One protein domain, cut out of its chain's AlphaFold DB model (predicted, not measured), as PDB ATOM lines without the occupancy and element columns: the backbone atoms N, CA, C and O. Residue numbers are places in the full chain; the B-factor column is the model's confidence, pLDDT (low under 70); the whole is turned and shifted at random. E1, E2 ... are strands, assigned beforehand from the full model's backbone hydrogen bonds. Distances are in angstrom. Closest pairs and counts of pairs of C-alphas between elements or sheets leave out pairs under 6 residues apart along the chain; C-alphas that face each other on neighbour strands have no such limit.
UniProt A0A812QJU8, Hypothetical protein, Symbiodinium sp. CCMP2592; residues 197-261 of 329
ATOM      1  N   GLY A 197     117.377 131.853 178.018       53.12
ATOM      2  CA  GLY A 197     117.040 131.644 179.421       53.12
ATOM      3  C   GLY A 197     117.002 130.148 179.737       53.12
ATOM      4  O   GLY A 197     116.239 129.409 179.118       53.12
ATOM      5  N   GLY A 198     117.827 129.700 180.686       56.50
ATOM      6  CA  GLY A 198     117.781 128.328 181.200       56.50
ATOM      7  C   GLY A 198     118.348 127.263 180.259       56.50
ATOM      8  O   GLY A 198     117.790 126.172 180.176       56.50
ATOM      9  N   MET A 199     119.428 127.559 179.525       67.81
ATOM     10  CA  MET A 199     120.199 126.485 178.893       67.81
ATOM     11  C   MET A 199     120.896 125.648 179.966       67.81
ATOM     12  O   MET A 199     121.682 126.174 180.749       67.81
ATOM     13  N   GLU A 200     120.631 124.347 179.965       68.00
ATOM     14  CA  GLU A 200     121.288 123.389 180.850       68.00
ATOM     15  C   GLU A 200     122.374 122.636 180.078       68.00
ATOM     16  O   GLU A 200     122.169 122.218 178.929       68.00
ATOM     17  N   GLU A 201     123.538 122.477 180.705       74.56
ATOM     18  CA  GLU A 201     124.604 121.624 180.192       74.56
ATOM     19  C   GLU A 201     124.211 120.159 180.381       74.56
ATOM     20  O   GLU A 201     123.940 119.693 181.486       74.56
ATOM     21  N   THR A 202     124.166 119.423 179.280       73.19
ATOM     22  CA  THR A 202     123.998 117.969 179.294       73.19
ATOM     23  C   THR A 202     125.334 117.285 179.585       73.19
ATOM     24  O   THR A 202     126.400 117.854 179.355       73.19
ATOM     25  N   GLU A 203     125.293 116.020 180.011       65.38
ATOM     26  CA  GLU A 203     126.489 115.207 180.306       65.38
ATOM     27  C   GLU A 203     127.465 115.072 179.113       65.38
ATOM     28  O   GLU A 203     128.628 114.715 179.293       65.38
ATOM     29  N   GLU A 204     127.021 115.395 177.893       67.69
ATOM     30  CA  GLU A 204     127.825 115.381 176.666       67.69
ATOM     31  C   GLU A 204     128.492 116.740 176.341       67.69
ATOM     32  O   GLU A 204     129.073 116.899 175.265       67.69
ATOM     33  N   GLY A 205     128.411 117.736 177.235       66.19
ATOM     34  CA  GLY A 205     128.956 119.089 177.019       66.19
ATOM     35  C   GLY A 205     128.149 119.925 176.016       66.19
ATOM     36  O   GLY A 205     128.650 120.886 175.425       66.19
ATOM     37  N   MET A 206     126.900 119.528 175.772       69.94
ATOM     38  CA  MET A 206     125.954 120.210 174.893       69.94
ATOM     39  C   MET A 206     124.963 121.003 175.738       69.94
ATOM     40  O   MET A 206     124.386 120.469 176.681       69.94
ATOM     41  N   TRP A 207     124.741 122.261 175.380       74.56
ATOM     42  CA  TRP A 207     123.871 123.162 176.126       74.56
ATOM     43  C   TRP A 207     122.515 123.215 175.435       74.56
ATOM     44  O   TRP A 207     122.442 123.538 174.248       74.56
ATOM     45  N   THR A 208     121.433 122.866 176.126       75.75
ATOM     46  CA  THR A 208     120.103 122.804 175.497       75.75
ATOM     47  C   THR A 208     119.062 123.575 176.292       75.75
ATOM     48  O   THR A 208     119.087 123.576 177.517       75.75
ATOM     49  N   SER A 209     118.125 124.208 175.589       72.38
ATOM     50  CA  SER A 209     116.893 124.768 176.153       72.38
ATOM     51  C   SER A 209     115.678 124.113 175.492       72.38
ATOM     52  O   SER A 209     115.813 123.231 174.633       72.38
ATOM     53  N   GLN A 210     114.466 124.526 175.863       65.62
ATOM     54  CA  GLN A 210     113.249 124.082 175.172       65.62
ATOM     55  C   GLN A 210     113.253 124.471 173.683       65.62
ATOM     56  O   GLN A 210     112.747 123.720 172.855       65.62
ATOM     57  N   SER A 211     113.899 125.587 173.335       65.75
ATOM     58  CA  SER A 211     113.788 126.219 172.013       65.75
ATOM     59  C   SER A 211     115.047 126.081 171.150       65.75
ATOM     60  O   SER A 211     114.993 126.275 169.934       65.75
ATOM     61  N   GLY A 212     116.191 125.735 171.748       76.19
ATOM     62  CA  GLY A 212     117.460 125.716 171.032       76.19
ATOM     63  C   GLY A 212     118.527 124.812 171.630       76.19
ATOM     64  O   GLY A 212     118.384 124.226 172.702       76.19
ATOM     65  N   GLU A 213     119.613 124.697 170.882       83.00
ATOM     66  CA  GLU A 213     120.803 123.944 171.241       83.00
ATOM     67  C   GLU A 213     122.046 124.774 170.918       83.00
ATOM     68  O   GLU A 213     122.223 125.241 169.794       83.00
ATOM     69  N   LEU A 214     122.931 124.925 171.894       83.12
ATOM     70  CA  LEU A 214     124.259 125.487 171.736       83.12
ATOM     71  C   LEU A 214     125.270 124.336 171.619       83.12
ATOM     72  O   LEU A 214     125.479 123.551 172.546       83.12
ATOM     73  N   ARG A 215     125.898 124.239 170.443       84.38
ATOM     74  CA  ARG A 215     126.796 123.142 170.068       84.38
ATOM     75  C   ARG A 215     128.141 123.673 169.599       84.38
ATOM     76  O   ARG A 215     128.211 124.524 168.707       84.38
ATOM     77  N   TRP A 216     129.219 123.086 170.112       85.25
ATOM     78  CA  TRP A 216     130.538 123.208 169.504       85.25
ATOM     79  C   TRP A 216     130.735 122.139 168.431       85.25
ATOM     80  O   TRP A 216     130.382 120.974 168.597       85.25
ATOM     81  N   THR A 217     131.300 122.517 167.288       81.06
ATOM     82  CA  THR A 217     131.659 121.553 166.244       81.06
ATOM     83  C   THR A 217     133.066 121.820 165.736       81.06
ATOM     84  O   THR A 217     133.382 122.923 165.280       81.06
ATOM     85  N   LYS A 218     133.899 120.774 165.727       77.50
ATOM     86  CA  LYS A 218     135.270 120.828 165.208       77.50
ATOM     87  C   LYS A 218     135.299 121.425 163.793       77.50
ATOM     88  O   LYS A 218     134.599 120.966 162.893       77.50
ATOM     89  N   GLY A 219     136.088 122.488 163.606       79.56
ATOM     90  CA  GLY A 219     136.227 123.226 162.337       79.56
ATOM     91  C   GLY A 219     135.113 124.242 162.029       79.56
ATOM     92  O   GLY A 219     135.264 125.074 161.126       79.56
ATOM     93  N   LYS A 220     134.016 124.220 162.792       80.31
ATOM     94  CA  LYS A 220     132.839 125.084 162.617       80.31
ATOM     95  C   LYS A 220     132.580 126.038 163.787       80.31
ATOM     96  O   LYS A 220     131.792 126.958 163.574       80.31
ATOM     97  N   GLY A 221     133.244 125.838 164.927       86.81
ATOM     98  CA  GLY A 221     133.128 126.674 166.124       86.81
ATOM     99  C   GLY A 221     131.810 126.470 166.868       86.81
ATOM    100  O   GLY A 221     131.094 125.493 166.623       86.81
ATOM    101  N   TRP A 222     131.507 127.403 167.767       85.00
ATOM    102  CA  TRP A 222     130.251 127.443 168.508       85.00
ATOM    103  C   TRP A 222     129.092 127.939 167.649       85.00
ATOM    104  O   TRP A 222     129.245 128.872 166.854       85.00
ATOM    105  N   ARG A 223     127.929 127.303 167.807       86.62
ATOM    106  CA  ARG A 223     126.700 127.610 167.068       86.62
ATOM    107  C   ARG A 223     125.478 127.451 167.947       86.62
ATOM    108  O   ARG A 223     125.423 126.513 168.735       86.62
ATOM    109  N   ILE A 224     124.487 128.301 167.719       84.25
ATOM    110  CA  ILE A 224     123.155 128.169 168.313       84.25
ATOM    111  C   ILE A 224     122.194 127.699 167.216       84.25
ATOM    112  O   ILE A 224     122.036 128.359 166.182       84.25
ATOM    113  N   LEU A 225     121.605 126.527 167.433       81.25
ATOM    114  CA  LEU A 225     120.726 125.799 166.525       81.25
ATOM    115  C   LEU A 225     119.296 125.773 167.073       81.25
ATOM    116  O   LEU A 225     119.089 125.676 168.279       81.25
ATOM    117  N   ILE A 226     118.307 125.788 166.182       75.62
ATOM    118  CA  ILE A 226     116.900 125.541 166.538       75.62
ATOM    119  C   ILE A 226     116.636 124.028 166.529       75.62
ATOM    120  O   ILE A 226     116.914 123.382 165.512       75.62
ATOM    121  N   LYS A 227     116.057 123.474 167.606       66.38
ATOM    122  CA  LYS A 227     115.791 122.023 167.745       66.38
ATOM    123  C   LYS A 227     114.948 121.447 166.596       66.38
ATOM    124  O   LYS A 227     115.335 120.437 166.016       66.38
ATOM    125  N   ASP A 228     113.888 122.142 166.183       60.84
ATOM    126  CA  ASP A 228     112.936 121.631 165.177       60.84
ATOM    127  C   ASP A 228     113.255 122.018 163.722       60.84
ATOM    128  O   ASP A 228     112.517 121.675 162.799       60.84
ATOM    129  N   GLY A 229     114.361 122.728 163.486       57.91
ATOM    130  CA  GLY A 229     114.721 123.205 162.145       57.91
ATOM    131  C   GLY A 229     116.174 122.979 161.744       57.91
ATOM    132  O   GLY A 229     116.503 123.111 160.566       57.91
ATOM    133  N   GLY A 230     117.068 122.689 162.696       62.19
ATOM    134  CA  GLY A 230     118.508 122.551 162.450       62.19
ATOM    135  C   GLY A 230     119.178 123.816 161.893       62.19
ATOM    136  O   GLY A 230     120.336 123.773 161.473       62.19
ATOM    137  N   MET A 231     118.460 124.941 161.859       69.44
ATOM    138  CA  MET A 231     118.944 126.208 161.332       69.44
ATOM    139  C   MET A 231     119.868 126.867 162.356       69.44
ATOM    140  O   MET A 231     119.530 126.972 163.533       69.44
ATOM    141  N   CYS A 232     121.040 127.295 161.891       77.56
ATOM    142  CA  CYS A 232     122.034 128.004 162.690       77.56
ATOM    143  C   CYS A 232     121.722 129.498 162.661       77.56
ATOM    144  O   CYS A 232     121.842 130.114 161.605       77.56
ATOM    145  N   LEU A 233     121.343 130.060 163.806       75.44
ATOM    146  CA  LEU A 233     120.993 131.479 163.925       75.44
ATOM    147  C   LEU A 233     122.183 132.338 164.329       75.44
ATOM    148  O   LEU A 233     122.357 133.441 163.819       75.44
ATOM    149  N   PHE A 234     123.017 131.795 165.214       83.88
ATOM    150  CA  PHE A 234     124.215 132.461 165.698       83.88
ATOM    151  C   PHE A 234     125.422 131.556 165.525       83.88
ATOM    152  O   PHE A 234     125.328 130.333 165.686       83.88
ATOM    153  N   ARG A 235     126.566 132.159 165.226       89.38
ATOM    154  CA  ARG A 235     127.863 131.487 165.252       89.38
ATOM    155  C   ARG A 235     128.881 132.367 165.947       89.38
ATOM    156  O   ARG A 235     128.777 133.587 165.888       89.38
ATOM    157  N   HIS A 236     129.886 131.749 166.541       89.50
ATOM    158  CA  HIS A 236     131.046 132.486 167.003       89.50
ATOM    159  C   HIS A 236     132.180 132.389 165.963       89.50
ATOM    160  O   HIS A 236     132.465 131.282 165.486       89.50
ATOM    161  N   PRO A 237     132.813 133.511 165.573       86.81
ATOM    162  CA  PRO A 237     133.874 133.509 164.568       86.81
ATOM    163  C   PRO A 237     135.154 132.824 165.071       86.81
ATOM    164  O   PRO A 237     135.835 132.157 164.287       86.81
ATOM    165  N   ASP A 238     135.455 132.915 166.373       86.81
ATOM    166  CA  ASP A 238     136.531 132.130 166.988       86.81
ATOM    167  C   ASP A 238     136.117 130.658 167.122       86.81
ATOM    168  O   ASP A 238     135.184 130.305 167.848       86.81
ATOM    169  N   LYS A 239     136.842 129.793 166.410       88.31
ATOM    170  CA  LYS A 239     136.612 128.345 166.362       88.31
ATOM    171  C   LYS A 239     137.442 127.566 167.382       88.31
ATOM    172  O   LYS A 239     137.206 126.367 167.537       88.31
ATOM    173  N   SER A 240     138.423 128.219 168.002       84.75
ATOM    174  CA  SER A 240     139.332 127.637 168.993       84.75
ATOM    175  C   SER A 240     138.829 127.750 170.426       84.75
ATOM    176  O   SER A 240     139.380 127.090 171.300       84.75
ATOM    177  N   ALA A 241     137.766 128.521 170.661       79.19
ATOM    178  CA  ALA A 241     137.178 128.663 171.982       79.19
ATOM    179  C   ALA A 241     136.683 127.306 172.513       79.19
ATOM    180  O   ALA A 241     135.777 126.696 171.940       79.19
ATOM    181  N   GLU A 242     137.274 126.845 173.618       76.62
ATOM    182  CA  GLU A 242     136.902 125.593 174.297       76.62
ATOM    183  C   GLU A 242     135.582 125.712 175.071       76.62
ATOM    184  O   GLU A 242     134.921 124.708 175.319       76.62
ATOM    185  N   LYS A 243     135.181 126.939 175.420       82.25
ATOM    186  CA  LYS A 243     133.923 127.268 176.103       82.25
ATOM    187  C   LYS A 243     133.098 128.263 175.282       82.25
ATOM    188  O   LYS A 243     133.692 128.984 174.473       82.25
ATOM    189  N   PRO A 244     131.769 128.332 175.485       81.94
ATOM    190  CA  PRO A 244     130.923 129.318 174.827       81.94
ATOM    191  C   PRO A 244     131.403 130.744 175.124       81.94
ATOM    192  O   PRO A 244     131.486 131.121 176.295       81.94
ATOM    193  N   PRO A 245     131.728 131.551 174.103       84.31
ATOM    194  CA  PRO A 245     132.174 132.919 174.336       84.31
ATOM    195  C   PRO A 245     131.027 133.804 174.846       84.31
ATOM    196  O   PRO A 245     129.902 133.688 174.352       84.31
ATOM    197  N   PRO A 246     131.286 134.709 175.804       82.19
ATOM    198  CA  PRO A 246     130.245 135.551 176.389       82.19
ATOM    199  C   PRO A 246     129.748 136.643 175.436       82.19
ATOM    200  O   PRO A 246     128.622 137.099 175.564       82.19
ATOM    201  N   GLU A 247     130.550 137.065 174.462       86.88
ATOM    202  CA  GLU A 247     130.198 138.087 173.473       86.88
ATOM    203  C   GLU A 247     130.915 137.810 172.144       86.88
ATOM    204  O   GLU A 247     131.636 136.824 172.028       86.88
ATOM    205  N   GLY A 248     130.712 138.662 171.132       85.25
ATOM    206  CA  GLY A 248     131.391 138.528 169.833       85.25
ATOM    207  C   GLY A 248     130.717 137.559 168.859       85.25
ATOM    208  O   GLY A 248     131.321 137.133 167.875       85.25
ATOM    209  N   TRP A 249     129.457 137.212 169.113       89.06
ATOM    210  CA  TRP A 249     128.661 136.371 168.227       89.06
ATOM    211  C   TRP A 249     128.328 137.086 166.918       89.06
ATOM    212  O   TRP A 249     128.169 138.301 166.872       89.06
ATOM    213  N   GLU A 250     128.149 136.312 165.857       88.19
ATOM    214  CA  GLU A 250     127.568 136.759 164.597       88.19
ATOM    215  C   GLU A 250     126.165 136.169 164.458       88.19
ATOM    216  O   GLU A 250     125.950 134.995 164.772       88.19
ATOM    217  N   ALA A 251     125.223 136.971 163.975       83.94
ATOM    218  CA  ALA A 251     123.881 136.542 163.610       83.94
ATOM    219  C   ALA A 251     123.787 136.404 162.090       83.94
ATOM    220  O   ALA A 251     124.430 137.151 161.351       83.94
ATOM    221  N   LEU A 252     122.997 135.446 161.622       75.56
ATOM    222  CA  LEU A 252     122.673 135.347 160.205       75.56
ATOM    223  C   LEU A 252     121.611 136.404 159.874       75.56
ATOM    224  O   LEU A 252     120.517 136.375 160.439       75.56
ATOM    225  N   ASP A 253     121.940 137.345 158.994       68.88
ATOM    226  CA  ASP A 253     121.017 138.377 158.533       68.88
ATOM    227  C   ASP A 253     120.056 137.868 157.445       68.88
ATOM    228  O   ASP A 253     120.071 136.703 157.033       68.88
ATOM    229  N   PHE A 254     119.193 138.768 156.972       52.34
ATOM    230  CA  PHE A 254     118.160 138.469 155.980       52.34
ATOM    231  C   PHE A 254     118.712 138.084 154.598       52.34
ATOM    232  O   PHE A 254     118.021 137.394 153.848       52.34
ATOM    233  N   ASP A 255     119.944 138.482 154.278       57.38
ATOM    234  CA  ASP A 255     120.634 138.177 153.024       57.38
ATOM    235  C   ASP A 255     121.499 136.906 153.142       57.38
ATOM    236  O   ASP A 255     122.286 136.586 152.250       57.38
ATOM    237  N   ASN A 256     121.336 136.138 154.228       68.94
ATOM    238  CA  ASN A 256     122.189 135.007 154.610       68.94
ATOM    239  C   ASN A 256     123.664 135.395 154.798       68.94
ATOM    240  O   ASN A 256     124.563 134.558 154.649       68.94
ATOM    241  N   THR A 257     123.913 136.652 155.149       73.94
ATOM    242  CA  THR A 257     125.233 137.164 155.492       73.94
ATOM    243  C   THR A 257     125.385 137.172 157.004       73.94
ATOM    244  O   THR A 257     124.454 137.435 157.757       73.94
ATOM    245  N   TRP A 258     126.572 136.816 157.482       82.69
ATOM    246  CA  TRP A 258     126.847 136.854 158.912       82.69
ATOM    247  C   TRP A 258     127.235 138.269 159.304       82.69
ATOM    248  O   TRP A 258     128.207 138.806 158.775       82.69
ATOM    249  N   ILE A 259     126.474 138.849 160.226       79.25
ATOM    250  CA  ILE A 259     126.703 140.195 160.743       79.25
ATOM    251  C   ILE A 259     127.036 140.135 162.234       79.25
ATOM    252  O   ILE A 259     126.539 139.244 162.931       79.25
ATOM    253  N   PRO A 260     127.846 141.069 162.756       88.00
ATOM    254  CA  PRO A 260     128.082 141.174 164.190       88.00
ATOM    255  C   PRO A 260     126.764 141.266 164.964       88.00
ATOM    256  O   PRO A 260     125.883 142.059 164.629       88.00
ATOM    257  N   SER A 261     126.632 140.442 165.998       81.75
ATOM    258  CA  SER A 261     125.472 140.393 166.881       81.75
ATOM    259  C   SER A 261     125.775 141.104 168.194       81.75
ATOM    260  O   SER A 261     126.890 141.052 168.709       81.75
TER     261      SER A 261
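Overview. This is residues 197 to 261 of the 329 residues of the protein "Hypothetical protein" of Symbiodinium sp. CCMP2592 (UniProt A0A812QJU8). With little regular structure, this is one twisted sheet, a meander E1 E2 E3 E4 E5, each strand the antiparallel neighbour of the one before. Residues 207 to 208 pair along E1; residues 236 to 249 join E3 to E4. Of 65 printed residues, 22 are in named strands, with no named helix: all strand. It is compact, with a radius of gyration of the C-alphas of 11.6 A and spans of 35 by 27 by 21 A.

Along the chain. E1, residues 212 to 217, runs 15.6 A from C-alpha 212 (117.460, 125.716, 171.032). E2 is residues 221 to 226, E3 232 to 235, E4 250 to 252 and E5 258 to 260, ending at C-alpha 260 (128.082, 141.174, 164.190).

Arrangement. Each strand and the next form a hairpin. Within hydrogen-bond range are, for instance, N 215 and O 223 at 2.9 A, and N 235 and O 250 at 2.9 A.

Size, cuts and confidence. The printed part has no cut; the link E3 to E4 is long. pLDDT is under 70 in residues 227 to 231, for instance.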